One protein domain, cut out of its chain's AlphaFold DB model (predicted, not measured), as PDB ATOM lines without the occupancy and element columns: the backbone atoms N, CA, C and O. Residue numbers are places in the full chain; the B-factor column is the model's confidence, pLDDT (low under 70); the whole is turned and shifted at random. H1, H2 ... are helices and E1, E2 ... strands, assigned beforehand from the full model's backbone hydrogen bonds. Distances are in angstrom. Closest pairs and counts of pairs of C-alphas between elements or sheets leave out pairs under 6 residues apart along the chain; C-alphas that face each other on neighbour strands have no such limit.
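Overview. This is residues 109 to 217 of the 231 residues of an uncharacterized protein of Deltaproteobacteria bacterium (UniProt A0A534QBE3). A strongly twisted sheet of five strands curls round the helix H1 on one face, and H4 crosses the other face, making three layers. The short helices H2 and H3 follow H1, and residues 211 to 217 trail away beyond H4. The printed part has 109 residues, with named elements E1 H1 H2 H3 E2 E3 E4 E5 H4 along it; the sheet is mixed, in the order E1 E2 E3 E4 E5, and the class is mixed. It is compact, with a radius of gyration of the C-alphas of 13.3 A and spans of 45 by 31 by 29 A.

Along the chain. Find C-alpha 113 at (410.858, -279.152, 172.835), where E1, residues 113 to 117, begins. H1, residues 121 to 133, is 18.2 A long; H2, 139 to 143, and H3, 146 to 149, follow. Next come E2, 152 to 157, E3, 163 to 167, E4, 174 to 181, 22.4 A long, and E5, 184 to 191, which bends by 52 degrees at residue 188. H4, residues 200 to 210, ends at C-alpha 210 (410.396, -275.781, 153.403).

Arrangement. E1 and E2 are parallel, N 155 and O 115 2.8 A apart; with H1, H2 and H3 between, they form a strand-helix-strand unit. E2 to E5 form a meander, successive antiparallel hairpins: see N 166 and O 154, N 165 and O 176, N 191 and O 175, each 2.8 A. H1's closest C-alphas to E5 are Phe 130 and Phe 185, 6.8 A. H2 is on the same face, its Ala 140 C-alpha 6.5 A from that of Val 187; H3 only grazes the sheet. H4, on the opposite face, runs across the strands, at 84 degrees to E4 on the local plane; C-alphas 164 and 205 are its closest to E3, 5.6 A. H1 and H4 have every O i to N i+4 pair within hydrogen-bond range; H2 has 0 of 1, but 1 of 2 O i to N i+3 pairs; H3 is too short.

Size, cuts and confidence. C-alphas 136 and 217 are farthest apart, 45.3 A. The printed part has no cut, and no link between named elements is long. Confidence is under 70 at residues 111, 136 to 137, 194 to 204 and 206 to 217.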
ATOM      1  N   PRO A 109     405.006-279.954 178.605       74.38
ATOM      2  CA  PRO A 109     404.924-280.780 179.806       74.38
ATOM      3  C   PRO A 109     405.511-282.171 179.518       74.38
ATOM      4  O   PRO A 109     405.013-282.878 178.650       74.38
ATOM      5  N   GLY A 110     406.589-282.549 180.212       74.12
ATOM      6  CA  GLY A 110     407.369-283.758 179.897       74.12
ATOM      7  C   GLY A 110     408.769-283.497 179.325       74.12
ATOM      8  O   GLY A 110     409.508-284.447 179.100       74.12
ATOM      9  N   ARG A 111     409.167-282.221 179.185       69.56
ATOM     10  CA  ARG A 111     410.513-281.742 178.798       69.56
ATOM     11  C   ARG A 111     410.921-281.942 177.331       69.56
ATOM     12  O   ARG A 111     412.071-281.652 177.011       69.56
ATOM     13  N   SER A 112     410.021-282.360 176.443       81.75
ATOM     14  CA  SER A 112     410.252-282.253 174.995       81.75
ATOM     15  C   SER A 112     410.173-280.794 174.539       81.75
ATOM     16  O   SER A 112     409.478-279.981 175.153       81.75
ATOM     17  N   TRP A 113     410.899-280.462 173.477       85.00
ATOM     18  CA  TRP A 113     410.858-279.152 172.835       85.00
ATOM     19  C   TRP A 113     410.066-279.247 171.537       85.00
ATOM     20  O   TRP A 113     410.195-280.234 170.823       85.00
ATOM     21  N   VAL A 114     409.258-278.227 171.259       88.38
ATOM     22  CA  VAL A 114     408.558-278.045 169.984       88.38
ATOM     23  C   VAL A 114     409.111-276.795 169.310       88.38
ATOM     24  O   VAL A 114     409.234-275.756 169.974       88.38
ATOM     25  N   SER A 115     409.471-276.888 168.031       88.19
ATOM     26  CA  SER A 115     409.933-275.722 167.275       88.19
ATOM     27  C   SER A 115     408.742-274.958 166.723       88.19
ATOM     28  O   SER A 115     407.733-275.537 166.326       88.19
ATOM     29  N   THR A 116     408.835-273.638 166.691       87.75
ATOM     30  CA  THR A 116     407.812-272.781 166.107       87.75
ATOM     31  C   THR A 116     408.471-271.700 165.265       87.75
ATOM     32  O   THR A 116     409.445-271.094 165.705       87.75
ATOM     33  N   SER A 117     407.970-271.479 164.052       83.19
ATOM     34  CA  SER A 117     408.590-270.562 163.091       83.19
ATOM     35  C   SER A 117     407.568-269.600 162.496       83.19
ATOM     36  O   SER A 117     406.415-269.969 162.261       83.19
ATOM     37  N   GLY A 118     407.976-268.347 162.282       78.62
ATOM     38  CA  GLY A 118     407.098-267.304 161.731       78.62
ATOM     39  C   GLY A 118     405.948-266.884 162.659       78.62
ATOM     40  O   GLY A 118     405.008-266.229 162.218       78.62
ATOM     41  N   LEU A 119     405.999-267.258 163.940       82.00
ATOM     42  CA  LEU A 119     404.986-266.939 164.947       82.00
ATOM     43  C   LEU A 119     405.560-266.031 166.034       82.00
ATOM     44  O   LEU A 119     406.741-266.101 166.363       82.00
ATOM     45  N   SER A 120     404.699-265.223 166.657       81.88
ATOM     46  CA  SER A 120     405.050-264.551 167.910       81.88
ATOM     47  C   SER A 120     405.138-265.562 169.062       81.88
ATOM     48  O   SER A 120     404.448-266.588 169.056       81.88
ATOM     49  N   THR A 121     405.927-265.255 170.098       82.44
ATOM     50  CA  THR A 121     406.035-266.095 171.307       82.44
ATOM     51  C   THR A 121     404.671-266.339 171.949       82.44
ATOM     52  O   THR A 121     404.351-267.464 172.338       82.44
ATOM     53  N   ASP A 122     403.831-265.306 172.006       85.25
ATOM     54  CA  ASP A 122     402.482-265.399 172.557       85.25
ATOM     55  C   ASP A 122     401.587-266.333 171.739       85.25
ATOM     56  O   ASP A 122     400.844-267.139 172.304       85.25
ATOM     57  N   ASP A 123     401.659-266.259 170.410       86.50
ATOM     58  CA  ASP A 123     400.882-267.126 169.528       86.50
ATOM     59  C   ASP A 123     401.324-268.575 169.597       86.50
ATOM     60  O   ASP A 123     400.471-269.452 169.757       86.50
ATOM     61  N   ALA A 124     402.635-268.822 169.556       87.38
ATOM     62  CA  ALA A 124     403.213-270.148 169.719       87.38
ATOM     63  C   ALA A 124     402.728-270.791 171.029       87.38
ATOM     64  O   ALA A 124     402.146-271.880 171.033       87.38
ATOM     65  N   GLN A 125     402.855-270.075 172.150       86.88
ATOM     66  CA  GLN A 125     402.415-270.581 173.447       86.88
ATOM     67  C   GLN A 125     400.900-270.792 173.535       86.88
ATOM     68  O   GLN A 125     400.454-271.758 174.164       86.88
ATOM     69  N   ARG A 126     400.084-269.898 172.959       89.44
ATOM     70  CA  ARG A 126     398.621-270.062 172.945       89.44
ATOM     71  C   ARG A 126     398.201-271.255 172.088       89.44
ATOM     72  O   ARG A 126     397.327-272.007 172.523       89.44
ATOM     73  N   ALA A 127     398.826-271.458 170.930       89.88
ATOM     74  CA  ALA A 127     398.554-272.586 170.042       89.88
ATOM     75  C   ALA A 127     398.901-273.919 170.720       89.88
ATOM     76  O   ALA A 127     398.065-274.821 170.786       89.88
ATOM     77  N   ILE A 128     400.078-274.012 171.343       89.56
ATOM     78  CA  ILE A 128     400.494-275.196 172.111       89.56
ATOM     79  C   ILE A 128     399.521-275.469 173.265       89.56
ATOM     80  O   ILE A 128     399.058-276.595 173.441       89.56
ATOM     81  N   ARG A 129     399.143-274.437 174.033       87.94
ATOM     82  CA  ARG A 129     398.156-274.576 175.118       87.94
ATOM     83  C   ARG A 129     396.800-275.066 174.605       87.94
ATOM     84  O   ARG A 129     396.168-275.871 175.285       87.94
ATOM     85  N   PHE A 130     396.351-274.593 173.444       89.31
ATOM     86  CA  PHE A 130     395.117-275.052 172.806       89.31
ATOM     87  C   PHE A 130     395.188-276.546 172.455       89.31
ATOM     88  O   PHE A 130     394.305-277.306 172.854       89.31
ATOM     89  N   LEU A 131     396.269-276.978 171.802       88.81
ATOM     90  CA  LEU A 131     396.476-278.371 171.394       88.81
ATOM     91  C   LEU A 131     396.545-279.327 172.589       88.81
ATOM     92  O   LEU A 131     395.885-280.365 172.591       88.81
ATOM     93  N   LEU A 132     397.290-278.955 173.632       84.50
ATOM     94  CA  LEU A 132     397.468-279.791 174.820       84.50
ATOM     95  C   LEU A 132     396.206-279.882 175.681       84.50
ATOM     96  O   LEU A 132     395.928-280.938 176.244       84.50
ATOM     97  N   LYS A 133     395.426-278.796 175.789       84.88
ATOM     98  CA  LYS A 133     394.164-278.811 176.548       84.88
ATOM     99  C   LYS A 133     393.088-279.669 175.891       84.88
ATOM    100  O   LYS A 133     392.149-280.045 176.587       84.88
ATOM    101  N   ARG A 134     393.205-279.948 174.585       78.75
ATOM    102  CA  ARG A 134     392.225-280.706 173.789       78.75
ATOM    103  C   ARG A 134     390.789-280.278 174.117       78.75
ATOM    104  O   ARG A 134     390.013-281.094 174.620       78.75
ATOM    105  N   PRO A 135     390.448-278.989 173.921       73.69
ATOM    106  CA  PRO A 135     389.162-278.461 174.344       73.69
ATOM    107  C   PRO A 135     388.040-279.343 173.809       73.69
ATOM    108  O   PRO A 135     387.971-279.628 172.615       73.69
ATOM    109  N   ALA A 136     387.157-279.781 174.709       66.12
ATOM    110  CA  ALA A 136     386.098-280.727 174.376       66.12
ATOM    111  C   ALA A 136     385.192-280.220 173.241       66.12
ATOM    112  O   ALA A 136     384.554-281.026 172.569       66.12
ATOM    113  N   SER A 137     385.146-278.907 173.019       69.19
ATOM    114  CA  SER A 137     384.403-278.253 171.947       69.19
ATOM    115  C   SER A 137     384.962-278.481 170.539       69.19
ATOM    116  O   SER A 137     384.250-278.181 169.588       69.19
ATOM    117  N   ASP A 138     386.194-278.980 170.377       78.75
ATOM    118  CA  ASP A 138     386.786-279.223 169.057       78.75
ATOM    119  C   ASP A 138     386.668-280.713 168.660       78.75
ATOM    120  O   ASP A 138     387.376-281.571 169.207       78.75
ATOM    121  N   PRO A 139     385.748-281.072 167.741       78.56
ATOM    122  CA  PRO A 139     385.507-282.463 167.370       78.56
ATOM    123  C   PRO A 139     386.664-283.079 166.573       78.56
ATOM    124  O   PRO A 139     386.795-284.305 166.565       78.56
ATOM    125  N   ALA A 140     387.512-282.273 165.924       81.31
ATOM    126  CA  ALA A 140     388.628-282.770 165.128       81.31
ATOM    127  C   ALA A 140     389.750-283.301 166.033       81.31
ATOM    128  O   ALA A 140     390.236-284.417 165.831       81.31
ATOM    129  N   LEU A 141     390.067-282.583 167.118       81.75
ATOM    130  CA  LEU A 141     391.067-283.021 168.102       81.75
ATOM    131  C   LEU A 141     390.682-284.316 168.830       81.75
ATOM    132  O   LEU A 141     391.564-285.035 169.311       81.75
ATOM    133  N   ARG A 142     389.385-284.647 168.919       78.75
ATOM    134  CA  ARG A 142     388.918-285.907 169.529       78.75
ATOM    135  C   ARG A 142     389.327-287.137 168.721       78.75
ATOM    136  O   ARG A 142     389.554-288.186 169.315       78.75
ATOM    137  N   LYS A 143     389.438-287.005 167.396       77.69
ATOM    138  CA  LYS A 143     389.805-288.108 166.492       77.69
ATOM    139  C   LYS A 143     391.294-288.455 166.558       77.69
ATOM    140  O   LYS A 143     391.681-289.548 166.159       77.69
ATOM    141  N   ILE A 144     392.124-287.548 167.074       79.06
ATOM    142  CA  ILE A 144     393.565-287.757 167.202       79.06
ATOM    143  C   ILE A 144     393.866-288.383 168.574       79.06
ATOM    144  O   ILE A 144     393.458-287.825 169.598       79.06
ATOM    145  N   PRO A 145     394.587-289.518 168.645       80.69
ATOM    146  CA  PRO A 145     395.013-290.091 169.918       80.69
ATOM    147  C   PRO A 145     395.830-289.090 170.747       80.69
ATOM    148  O   PRO A 145     396.731-288.436 170.220       80.69
ATOM    149  N   ALA A 146     395.561-289.008 172.057       77.06
ATOM    150  CA  ALA A 146     396.264-288.090 172.964       77.06
ATOM    151  C   ALA A 146     397.788-288.262 172.895       77.06
ATOM    152  O   ALA A 146     398.523-287.284 172.822       77.06
ATOM    153  N   SER A 147     398.256-289.513 172.836       78.50
ATOM    154  CA  SER A 147     399.678-289.853 172.735       78.50
ATOM    155  C   SER A 147     400.362-289.260 171.502       78.50
ATOM    156  O   SER A 147     401.528-288.894 171.586       78.50
ATOM    157  N   ARG A 148     399.651-289.110 170.375       76.00
ATOM    158  CA  ARG A 148     400.207-288.477 169.169       76.00
ATOM    159  C   ARG A 148     400.230-286.955 169.267       76.00
ATOM    160  O   ARG A 148     401.184-286.351 168.802       76.00
ATOM    161  N   LEU A 149     399.230-286.344 169.905       73.12
ATOM    162  CA  LEU A 149     399.227-284.897 170.163       73.12
ATOM    163  C   LEU A 149     400.246-284.475 171.225       73.12
ATOM    164  O   LEU A 149     400.661-283.328 171.223       73.12
ATOM    165  N   HIS A 150     400.658-285.364 172.128       74.12
ATOM    166  CA  HIS A 150     401.760-285.081 173.054       74.12
ATOM    167  C   HIS A 150     403.140-285.146 172.383       74.12
ATOM    168  O   HIS A 150     404.107-284.629 172.938       74.12
ATOM    169  N   ALA A 151     403.221-285.720 171.182       75.50
ATOM    170  CA  ALA A 151     404.386-285.672 170.310       75.50
ATOM    171  C   ALA A 151     404.224-284.535 169.284       75.50
ATOM    172  O   ALA A 151     404.143-284.794 168.086       75.50
ATOM    173  N   LEU A 152     404.090-283.287 169.746       84.50
ATOM    174  CA  LEU A 152     404.204-282.135 168.841       84.50
ATOM    175  C   LEU A 152     405.665-281.974 168.445       84.50
ATOM    176  O   LEU A 152     406.537-282.072 169.307       84.50
ATOM    177  N   ASP A 153     405.891-281.705 167.166       82.94
ATOM    178  CA  ASP A 153     407.232-281.586 166.606       82.94
ATOM    179  C   ASP A 153     407.504-280.131 166.207       82.94
ATOM    180  O   ASP A 153     408.283-279.450 166.871       82.94
ATOM    181  N   ASP A 154     406.723-279.607 165.250       87.31
ATOM    182  CA  ASP A 154     406.868-278.237 164.749       87.31
ATOM    183  C   ASP A 154     405.524-277.513 164.549       87.31
ATOM    184  O   ASP A 154     404.502-278.125 164.222       87.31
ATOM    185  N   LEU A 155     405.530-276.185 164.698       90.69
ATOM    186  CA  LEU A 155     404.462-275.278 164.271       90.69
ATOM    187  C   LEU A 155     405.032-274.220 163.311       90.69
ATOM    188  O   LEU A 155     406.092-273.661 163.564       90.69
ATOM    189  N   THR A 156     404.325-273.879 162.239       87.88
ATOM    190  CA  THR A 156     404.753-272.814 161.315       87.88
ATOM    191  C   THR A 156     403.583-271.930 160.911       87.88
ATOM    192  O   THR A 156     402.457-272.412 160.743       87.88
ATOM    193  N   ALA A 157     403.823-270.626 160.794       86.38
ATOM    194  CA  ALA A 157     402.836-269.697 160.262       86.38
ATOM    195  C   ALA A 157     402.623-269.911 158.757       86.38
ATOM    196  O   ALA A 157     403.559-270.182 158.008       86.38
ATOM    197  N   ILE A 158     401.383-269.735 158.311       85.06
ATOM    198  CA  ILE A 158     401.005-269.662 156.897       85.06
ATOM    199  C   ILE A 158     400.629-268.207 156.584       85.06
ATOM    200  O   ILE A 158     400.200-267.462 157.468       85.06
ATOM    201  N   SER A 159     400.779-267.798 155.325       71.19
ATOM    202  CA  SER A 159     400.638-266.413 154.843       71.19
ATOM    203  C   SER A 159     399.314-265.710 155.174       71.19
ATOM    204  O   SER A 159     399.259-264.486 155.147       71.19
ATOM    205  N   ASP A 160     398.252-266.442 155.506       79.19
ATOM    206  CA  ASP A 160     396.938-265.899 155.869       79.19
ATOM    207  C   ASP A 160     396.654-265.916 157.387       79.19
ATOM    208  O   ASP A 160     395.516-265.731 157.826       79.19
ATOM    209  N   GLY A 161     397.686-266.136 158.206       78.75
ATOM    210  CA  GLY A 161     397.593-266.142 159.667       78.75
ATOM    211  C   GLY A 161     397.100-267.461 160.268       78.75
ATOM    212  O   GLY A 161     396.903-267.532 161.490       78.75
ATOM    213  N   ARG A 162     396.907-268.499 159.443       89.56
ATOM    214  CA  ARG A 162     396.757-269.889 159.893       89.56
ATOM    215  C   ARG A 162     398.099-270.456 160.361       89.56
ATOM    216  O   ARG A 162     399.160-269.905 160.081       89.56
ATOM    217  N   ILE A 163     398.041-271.552 161.109       90.88
ATOM    218  CA  ILE A 163     399.218-272.222 161.668       90.88
ATOM    219  C   ILE A 163     399.175-273.692 161.276       90.88
ATOM    220  O   ILE A 163     398.242-274.400 161.653       90.88
ATOM    221  N   CYS A 164     400.195-274.158 160.565       90.12
ATOM    222  CA  CYS A 164     400.420-275.580 160.345       90.12
ATOM    223  C   CYS A 164     401.119-276.185 161.555       90.12
ATOM    224  O   CYS A 164     402.041-275.596 162.112       90.12
ATOM    225  N   VAL A 165     400.689-277.374 161.953       89.62
ATOM    226  CA  VAL A 165     401.223-278.088 163.110       89.62
ATOM    227  C   VAL A 165     401.536-279.514 162.697       89.62
ATOM    228  O   VAL A 165     400.656-280.220 162.204       89.62
ATOM    229  N   ARG A 166     402.771-279.947 162.940       87.88
ATOM    230  CA  ARG A 166     403.218-281.329 162.767       87.88
ATOM    231  C   ARG A 166     403.110-282.073 164.097       87.88
ATOM    232  O   ARG A 166     403.593-281.596 165.126       87.88
ATOM    233  N   TYR A 167     402.456-283.234 164.086       85.50
ATOM    234  CA  TYR A 167     402.244-284.052 165.284       85.50
ATOM    235  C   TYR A 167     402.497-285.541 165.026       85.50
ATOM    236  O   TYR A 167     402.245-286.053 163.939       85.50
ATOM    237  N   GLY A 168     402.905-286.270 166.061       80.56
ATOM    238  CA  GLY A 168     403.322-287.666 165.968       80.56
ATOM    239  C   GLY A 168     404.839-287.820 165.786       80.56
ATOM    240  O   GLY A 168     405.561-286.835 165.695       80.56
ATOM    241  N   PRO A 169     405.347-289.063 165.780       75.44
ATOM    242  CA  PRO A 169     406.776-289.322 165.623       75.44
ATOM    243  C   PRO A 169     407.265-288.945 164.219       75.44
ATOM    244  O   PRO A 169     406.516-289.080 163.255       75.44
ATOM    245  N   VAL A 170     408.551-288.594 164.088       70.19
ATOM    246  CA  VAL A 170     409.205-288.243 162.805       70.19
ATOM    247  C   VAL A 170     409.000-289.313 161.721       70.19
ATOM    248  O   VAL A 170     408.891-289.006 160.540       70.19
ATOM    249  N   THR A 171     408.876-290.583 162.109       72.06
ATOM    250  CA  THR A 171     408.647-291.710 161.189       72.06
ATOM    251  C   THR A 171     407.188-291.874 160.739       72.06
ATOM    252  O   THR A 171     406.908-292.671 159.848       72.06
ATOM    253  N   SER A 172     406.231-291.180 161.367       77.62
ATOM    254  CA  SER A 172     404.789-291.302 161.103       77.62
ATOM    255  C   SER A 172     404.030-290.084 161.653       77.62
ATOM    256  O   SER A 172     403.196-290.209 162.559       77.62
ATOM    257  N   PHE A 173     404.324-288.893 161.133       79.56
ATOM    258  CA  PHE A 173     403.652-287.663 161.554       79.56
ATOM    259  C   PHE A 173     402.416-287.350 160.704       79.56
ATOM    260  O   PHE A 173     402.297-287.771 159.555       79.56
ATOM    261  N   GLY A 174     401.474-286.627 161.301       81.81
ATOM    262  CA  GLY A 174     400.358-285.982 160.619       81.81
ATOM    263  C   GLY A 174     400.477-284.464 160.691       81.81
ATOM    264  O   GLY A 174     401.338-283.926 161.394       81.81
ATOM    265  N   HIS A 175     399.571-283.787 159.995       86.19
ATOM    266  CA  HIS A 175     399.461-282.334 160.023       86.19
ATOM    267  C   HIS A 175     398.075-281.910 160.479       86.19
ATOM    268  O   HIS A 175     397.083-282.580 160.205       86.19
ATOM    269  N   LEU A 176     397.988-280.781 161.162       88.00
ATOM    270  CA  LEU A 176     396.726-280.089 161.383       88.00
ATOM    271  C   LEU A 176     396.912-278.603 161.107       88.00
ATOM    272  O   LEU A 176     398.015-278.071 161.259       88.00
ATOM    273  N   VAL A 177     395.826-277.942 160.724       89.88
ATOM    274  CA  VAL A 177     395.806-276.496 160.516       89.88
ATOM    275  C   VAL A 177     394.957-275.849 161.592       89.88
ATOM    276  O   VAL A 177     393.784-276.182 161.775       89.88
ATOM    277  N   LEU A 178     395.563-274.910 162.311       91.62
ATOM    278  CA  LEU A 178     394.874-274.048 163.255       91.62
ATOM    279  C   LEU A 178     394.526-272.727 162.586       91.62
ATOM    280  O   LEU A 178     395.376-272.068 161.987       91.62
ATOM    281  N   LYS A 179     393.287-272.293 162.789       91.25
ATOM    282  CA  LYS A 179     392.825-270.955 162.435       91.25
ATOM    283  C   LYS A 179     392.554-270.155 163.697       91.25
ATOM    284  O   LYS A 179     391.974-270.666 164.660       91.25
ATOM    285  N   ARG A 180     392.949-268.882 163.698       87.81
ATOM    286  CA  ARG A 180     392.602-267.953 164.781       87.81
ATOM    287  C   ARG A 180     391.092-267.753 164.843       87.81
ATOM    288  O   ARG A 180     390.441-267.540 163.822       87.81
ATOM    289  N   ARG A 181     390.533-267.778 166.052       84.38
ATOM    290  CA  ARG A 181     389.113-267.515 166.305       84.38
ATOM    291  C   ARG A 181     388.962-266.695 167.580       84.38
ATOM    292  O   ARG A 181     389.095-267.225 168.683       84.38
ATOM    293  N   GLY A 182     388.680-265.401 167.428       83.06
ATOM    294  CA  GLY A 182     388.681-264.461 168.552       83.06
ATOM    295  C   GLY A 182     390.039-264.468 169.259       83.06
ATOM    296  O   GLY A 182     391.072-264.339 168.612       83.06
ATOM    297  N   SER A 183     390.041-264.685 170.575       78.19
ATOM    298  CA  SER A 183     391.264-264.803 171.385       78.19
ATOM    299  C   SER A 183     391.886-266.211 171.403       78.19
ATOM    300  O   SER A 183     392.819-266.453 172.169       78.19
ATOM    301  N   GLY A 184     391.352-267.163 170.631       85.56
ATOM    302  CA  GLY A 184     391.760-268.569 170.649       85.56
ATOM    303  C   GLY A 184     392.004-269.157 169.261       85.56
ATOM    304  O   GLY A 184     392.226-268.442 168.285       85.56
ATOM    305  N   PHE A 185     391.943-270.484 169.187       90.25
ATOM    306  CA  PHE A 185     392.139-271.256 167.963       90.25
ATOM    307  C   PHE A 185     390.985-272.233 167.745       90.25
ATOM    308  O   PHE A 185     390.264-272.583 168.682       90.25
ATOM    309  N   ALA A 186     390.815-272.657 166.500       89.94
ATOM    310  CA  ALA A 186     389.988-273.790 166.110       89.94
ATOM    311  C   ALA A 186     390.756-274.626 165.084       89.94
ATOM    312  O   ALA A 186     391.551-274.074 164.317       89.94
ATOM    313  N   VAL A 187     390.520-275.936 165.068       89.88
ATOM    314  CA  VAL A 187     391.058-276.795 164.013       89.88
ATOM    315  C   VAL A 187     390.234-276.603 162.746       89.88
ATOM    316  O   VAL A 187     389.018-276.787 162.748       89.88
ATOM    317  N   GLU A 188     390.907-276.207 161.672       87.75
ATOM    318  CA  GLU A 188     390.308-276.070 160.346       87.75
ATOM    319  C   GLU A 188     390.383-277.384 159.572       87.75
ATOM    320  O   GLU A 188     389.394-277.801 158.979       87.75
ATOM    321  N   ASP A 189     391.537-278.051 159.629       83.88
ATOM    322  CA  ASP A 189     391.785-279.288 158.896       83.88
ATOM    323  C   ASP A 189     392.726-280.227 159.668       83.88
ATOM    324  O   ASP A 189     393.548-279.780 160.477       83.88
ATOM    325  N   VAL A 190     392.592-281.535 159.428       83.88
ATOM    326  CA  VAL A 190     393.422-282.597 160.016       83.88
ATOM    327  C   VAL A 190     393.780-283.620 158.948       83.88
ATOM    328  O   VAL A 190     392.912-284.296 158.399       83.88
ATOM    329  N   ILE A 191     395.080-283.817 158.760       79.19
ATOM    330  CA  ILE A 191     395.662-284.809 157.867       79.19
ATOM    331  C   ILE A 191     396.301-285.911 158.722       79.19
ATOM    332  O   ILE A 191     397.374-285.706 159.302       79.19
ATOM    333  N   PRO A 192     395.661-287.086 158.840       73.62
ATOM    334  CA  PRO A 192     396.220-288.185 159.607       73.62
ATOM    335  C   PRO A 192     397.425-288.831 158.890       73.62
ATOM    336  O   PRO A 192     397.457-288.904 157.661       73.62
ATOM    337  N   PRO A 193     398.397-289.376 159.644       70.94
ATOM    338  CA  PRO A 193     399.431-290.237 159.074       70.94
ATOM    339  C   PRO A 193     398.811-291.524 158.489       70.94
ATOM    340  O   PRO A 193     397.810-291.996 159.032       70.94
ATOM    341  N   PRO A 194     399.411-292.158 157.462       58.75
ATOM    342  CA  PRO A 194     400.641-291.800 156.763       58.75
ATOM    343  C   PRO A 194     400.339-291.121 155.415       58.75
ATOM    344  O   PRO A 194     401.024-291.396 154.440       58.75
ATOM    345  N   ASN A 195     399.283-290.317 155.283       56.09
ATOM    346  CA  ASN A 195     398.930-289.769 153.973       56.09
ATOM    347  C   ASN A 195     399.831-288.572 153.636       56.09
ATOM    348  O   ASN A 195     399.477-287.429 153.896       56.09
ATOM    349  N   TRP A 196     401.004-288.858 153.062       53.12
ATOM    350  CA  TRP A 196     401.986-287.872 152.582       53.12
ATOM    351  C   TRP A 196     401.632-287.278 151.207       53.12
ATOM    352  O   TRP A 196     402.318-286.367 150.756       53.12
ATOM    353  N   ALA A 197     400.615-287.806 150.515       47.31
ATOM    354  CA  ALA A 197     400.550-287.693 149.055       47.31
ATOM    355  C   ALA A 197     399.396-286.869 148.466       47.31
ATOM    356  O   ALA A 197     399.502-286.494 147.304       47.31
ATOM    357  N   GLU A 198     398.316-286.549 149.185       47.16
ATOM    358  CA  GLU A 198     397.177-285.873 148.539       47.16
ATOM    359  C   GLU A 198     396.503-284.840 149.440       47.16
ATOM    360  O   GLU A 198     396.021-285.145 150.530       47.16
ATOM    361  N   GLY A 199     396.454-283.598 148.952       52.09
ATOM    362  CA  GLY A 199     395.677-282.521 149.553       52.09
ATOM    363  C   GLY A 199     396.372-281.163 149.484       52.09
ATOM    364  O   GLY A 199     397.573-281.040 149.715       52.09
ATOM    365  N   LYS A 200     395.579-280.117 149.225       58.81
ATOM    366  CA  LYS A 200     396.001-278.705 149.239       58.81
ATOM    367  C   LYS A 200     396.756-278.334 150.528       58.81
ATOM    368  O   LYS A 200     397.721-277.582 150.491       58.81
ATOM    369  N   THR A 201     396.365-278.937 151.648       58.16
ATOM    370  CA  THR A 201     396.916-278.703 152.985       58.16
ATOM    371  C   THR A 201     398.349-279.238 153.164       58.16
ATOM    372  O   THR A 201     399.120-278.642 153.909       58.16
ATOM    373  N   ILE A 202     398.765-280.300 152.452       61.97
ATOM    374  CA  ILE A 202     400.170-280.765 152.462       61.97
ATOM    375  C   ILE A 202     401.049-279.820 151.648       61.97
ATOM    376  O   ILE A 202     402.157-279.527 152.070       61.97
ATOM    377  N   ALA A 203     400.559-279.295 150.523       61.88
ATOM    378  CA  ALA A 203     401.297-278.291 149.757       61.88
ATOM    379  C   ALA A 203     401.449-276.979 150.550       61.88
ATOM    380  O   ALA A 203     402.524-276.383 150.559       61.88
ATOM    381  N   GLU A 204     400.398-276.556 151.262       68.81
ATOM    382  CA  GLU A 204     400.431-275.370 152.126       68.81
ATOM    383  C   GLU A 204     401.345-275.571 153.348       68.81
ATOM    384  O   GLU A 204     402.198-274.722 153.604       68.81
ATOM    385  N   CYS A 205     401.235-276.693 154.071       71.88
ATOM    386  CA  CYS A 205     402.090-276.967 155.230       71.88
ATOM    387  C   CYS A 205     403.523-277.344 154.845       71.88
ATOM    388  O   CYS A 205     404.460-276.810 155.426       71.88
ATOM    389  N   GLY A 206     403.711-278.228 153.866       65.44
ATOM    390  CA  GLY A 206     405.020-278.636 153.357       65.44
ATOM    391  C   GLY A 206     405.803-277.445 152.821       65.44
ATOM    392  O   GLY A 206     406.918-277.203 153.271       65.44
ATOM    393  N   GLY A 207     405.169-276.606 151.995       64.81
ATOM    394  CA  GLY A 207     405.776-275.360 151.531       64.81
ATOM    395  C   GLY A 207     406.083-274.376 152.664       64.81
ATOM    396  O   GLY A 207     407.086-273.676 152.598       64.81
ATOM    397  N   ALA A 208     405.267-274.316 153.721       64.12
ATOM    398  CA  ALA A 208     405.534-273.461 154.882       64.12
ATOM    399  C   ALA A 208     406.656-273.988 155.796       64.12
ATOM    400  O   ALA A 208     407.282-273.193 156.492       64.12
ATOM    401  N   PHE A 209     406.920-275.299 155.810       63.25
ATOM    402  CA  PHE A 209     408.072-275.879 156.506       63.25
ATOM    403  C   PHE A 209     409.357-275.804 155.662       63.25
ATOM    404  O   PHE A 209     410.430-275.608 156.222       63.25
ATOM    405  N   GLU A 210     409.258-275.898 154.331       61.44
ATOM    406  CA  GLU A 210     410.396-275.781 153.403       61.44
ATOM    407  C   GLU A 210     410.857-274.331 153.194       61.44
ATOM    408  O   GLU A 210     412.055-274.073 153.123       61.44
ATOM    409  N   LYS A 211     409.935-273.356 153.165       56.28
ATOM    410  CA  LYS A 211     410.247-271.919 152.993       56.28
ATOM    411  C   LYS A 211     410.957-271.269 154.183       56.28
ATOM    412  O   LYS A 211     411.197-270.066 154.159       56.28
ATOM    413  N   LEU A 212     411.293-272.034 155.215       53.62
ATOM    414  CA  LEU A 212     412.017-271.527 156.376       53.62
ATOM    415  C   LEU A 212     413.515-271.315 156.120       53.62
ATOM    416  O   LEU A 212     414.216-270.906 157.037       53.62
ATOM    417  N   PHE A 213     414.010-271.550 154.899       49.12
ATOM    418  CA  PHE A 213     415.432-271.441 154.591       49.12
ATOM    419  C   PHE A 213     415.678-270.865 153.191       49.12
ATOM    420  O   PHE A 213     415.352-271.506 152.195       49.12
ATOM    421  N   ASP A 214     416.235-269.648 153.133       53.25
ATOM    422  CA  ASP A 214     417.566-269.345 152.561       53.25
ATOM    423  C   ASP A 214     417.729-267.824 152.295       53.25
ATOM    424  O   ASP A 214     417.684-267.357 151.154       53.25
ATOM    425  N   ILE A 215     417.925-267.014 153.348       52.41
ATOM    426  CA  ILE A 215     418.129-265.552 153.210       52.41
ATOM    427  C   ILE A 215     419.445-265.180 152.520       52.41
ATOM    428  O   ILE A 215     419.603-264.047 152.064       52.41
ATOM    429  N   ARG A 216     420.387-266.127 152.379       51.56
ATOM    430  CA  ARG A 216     421.666-265.879 151.691       51.56
ATOM    431  C   ARG A 216     421.457-265.494 150.223       51.56
ATOM    432  O   ARG A 216     422.306-264.803 149.657       51.56
ATOM    433  N   GLN A 217     420.323-265.898 149.639       55.53
ATOM    434  CA  GLN A 217     419.920-265.577 148.268       55.53
ATOM    435  C   GLN A 217     419.068-264.301 148.148       55.53
ATOM    436  O   GLN A 217     418.912-263.789 147.045       55.53
TER     437      GLN A 217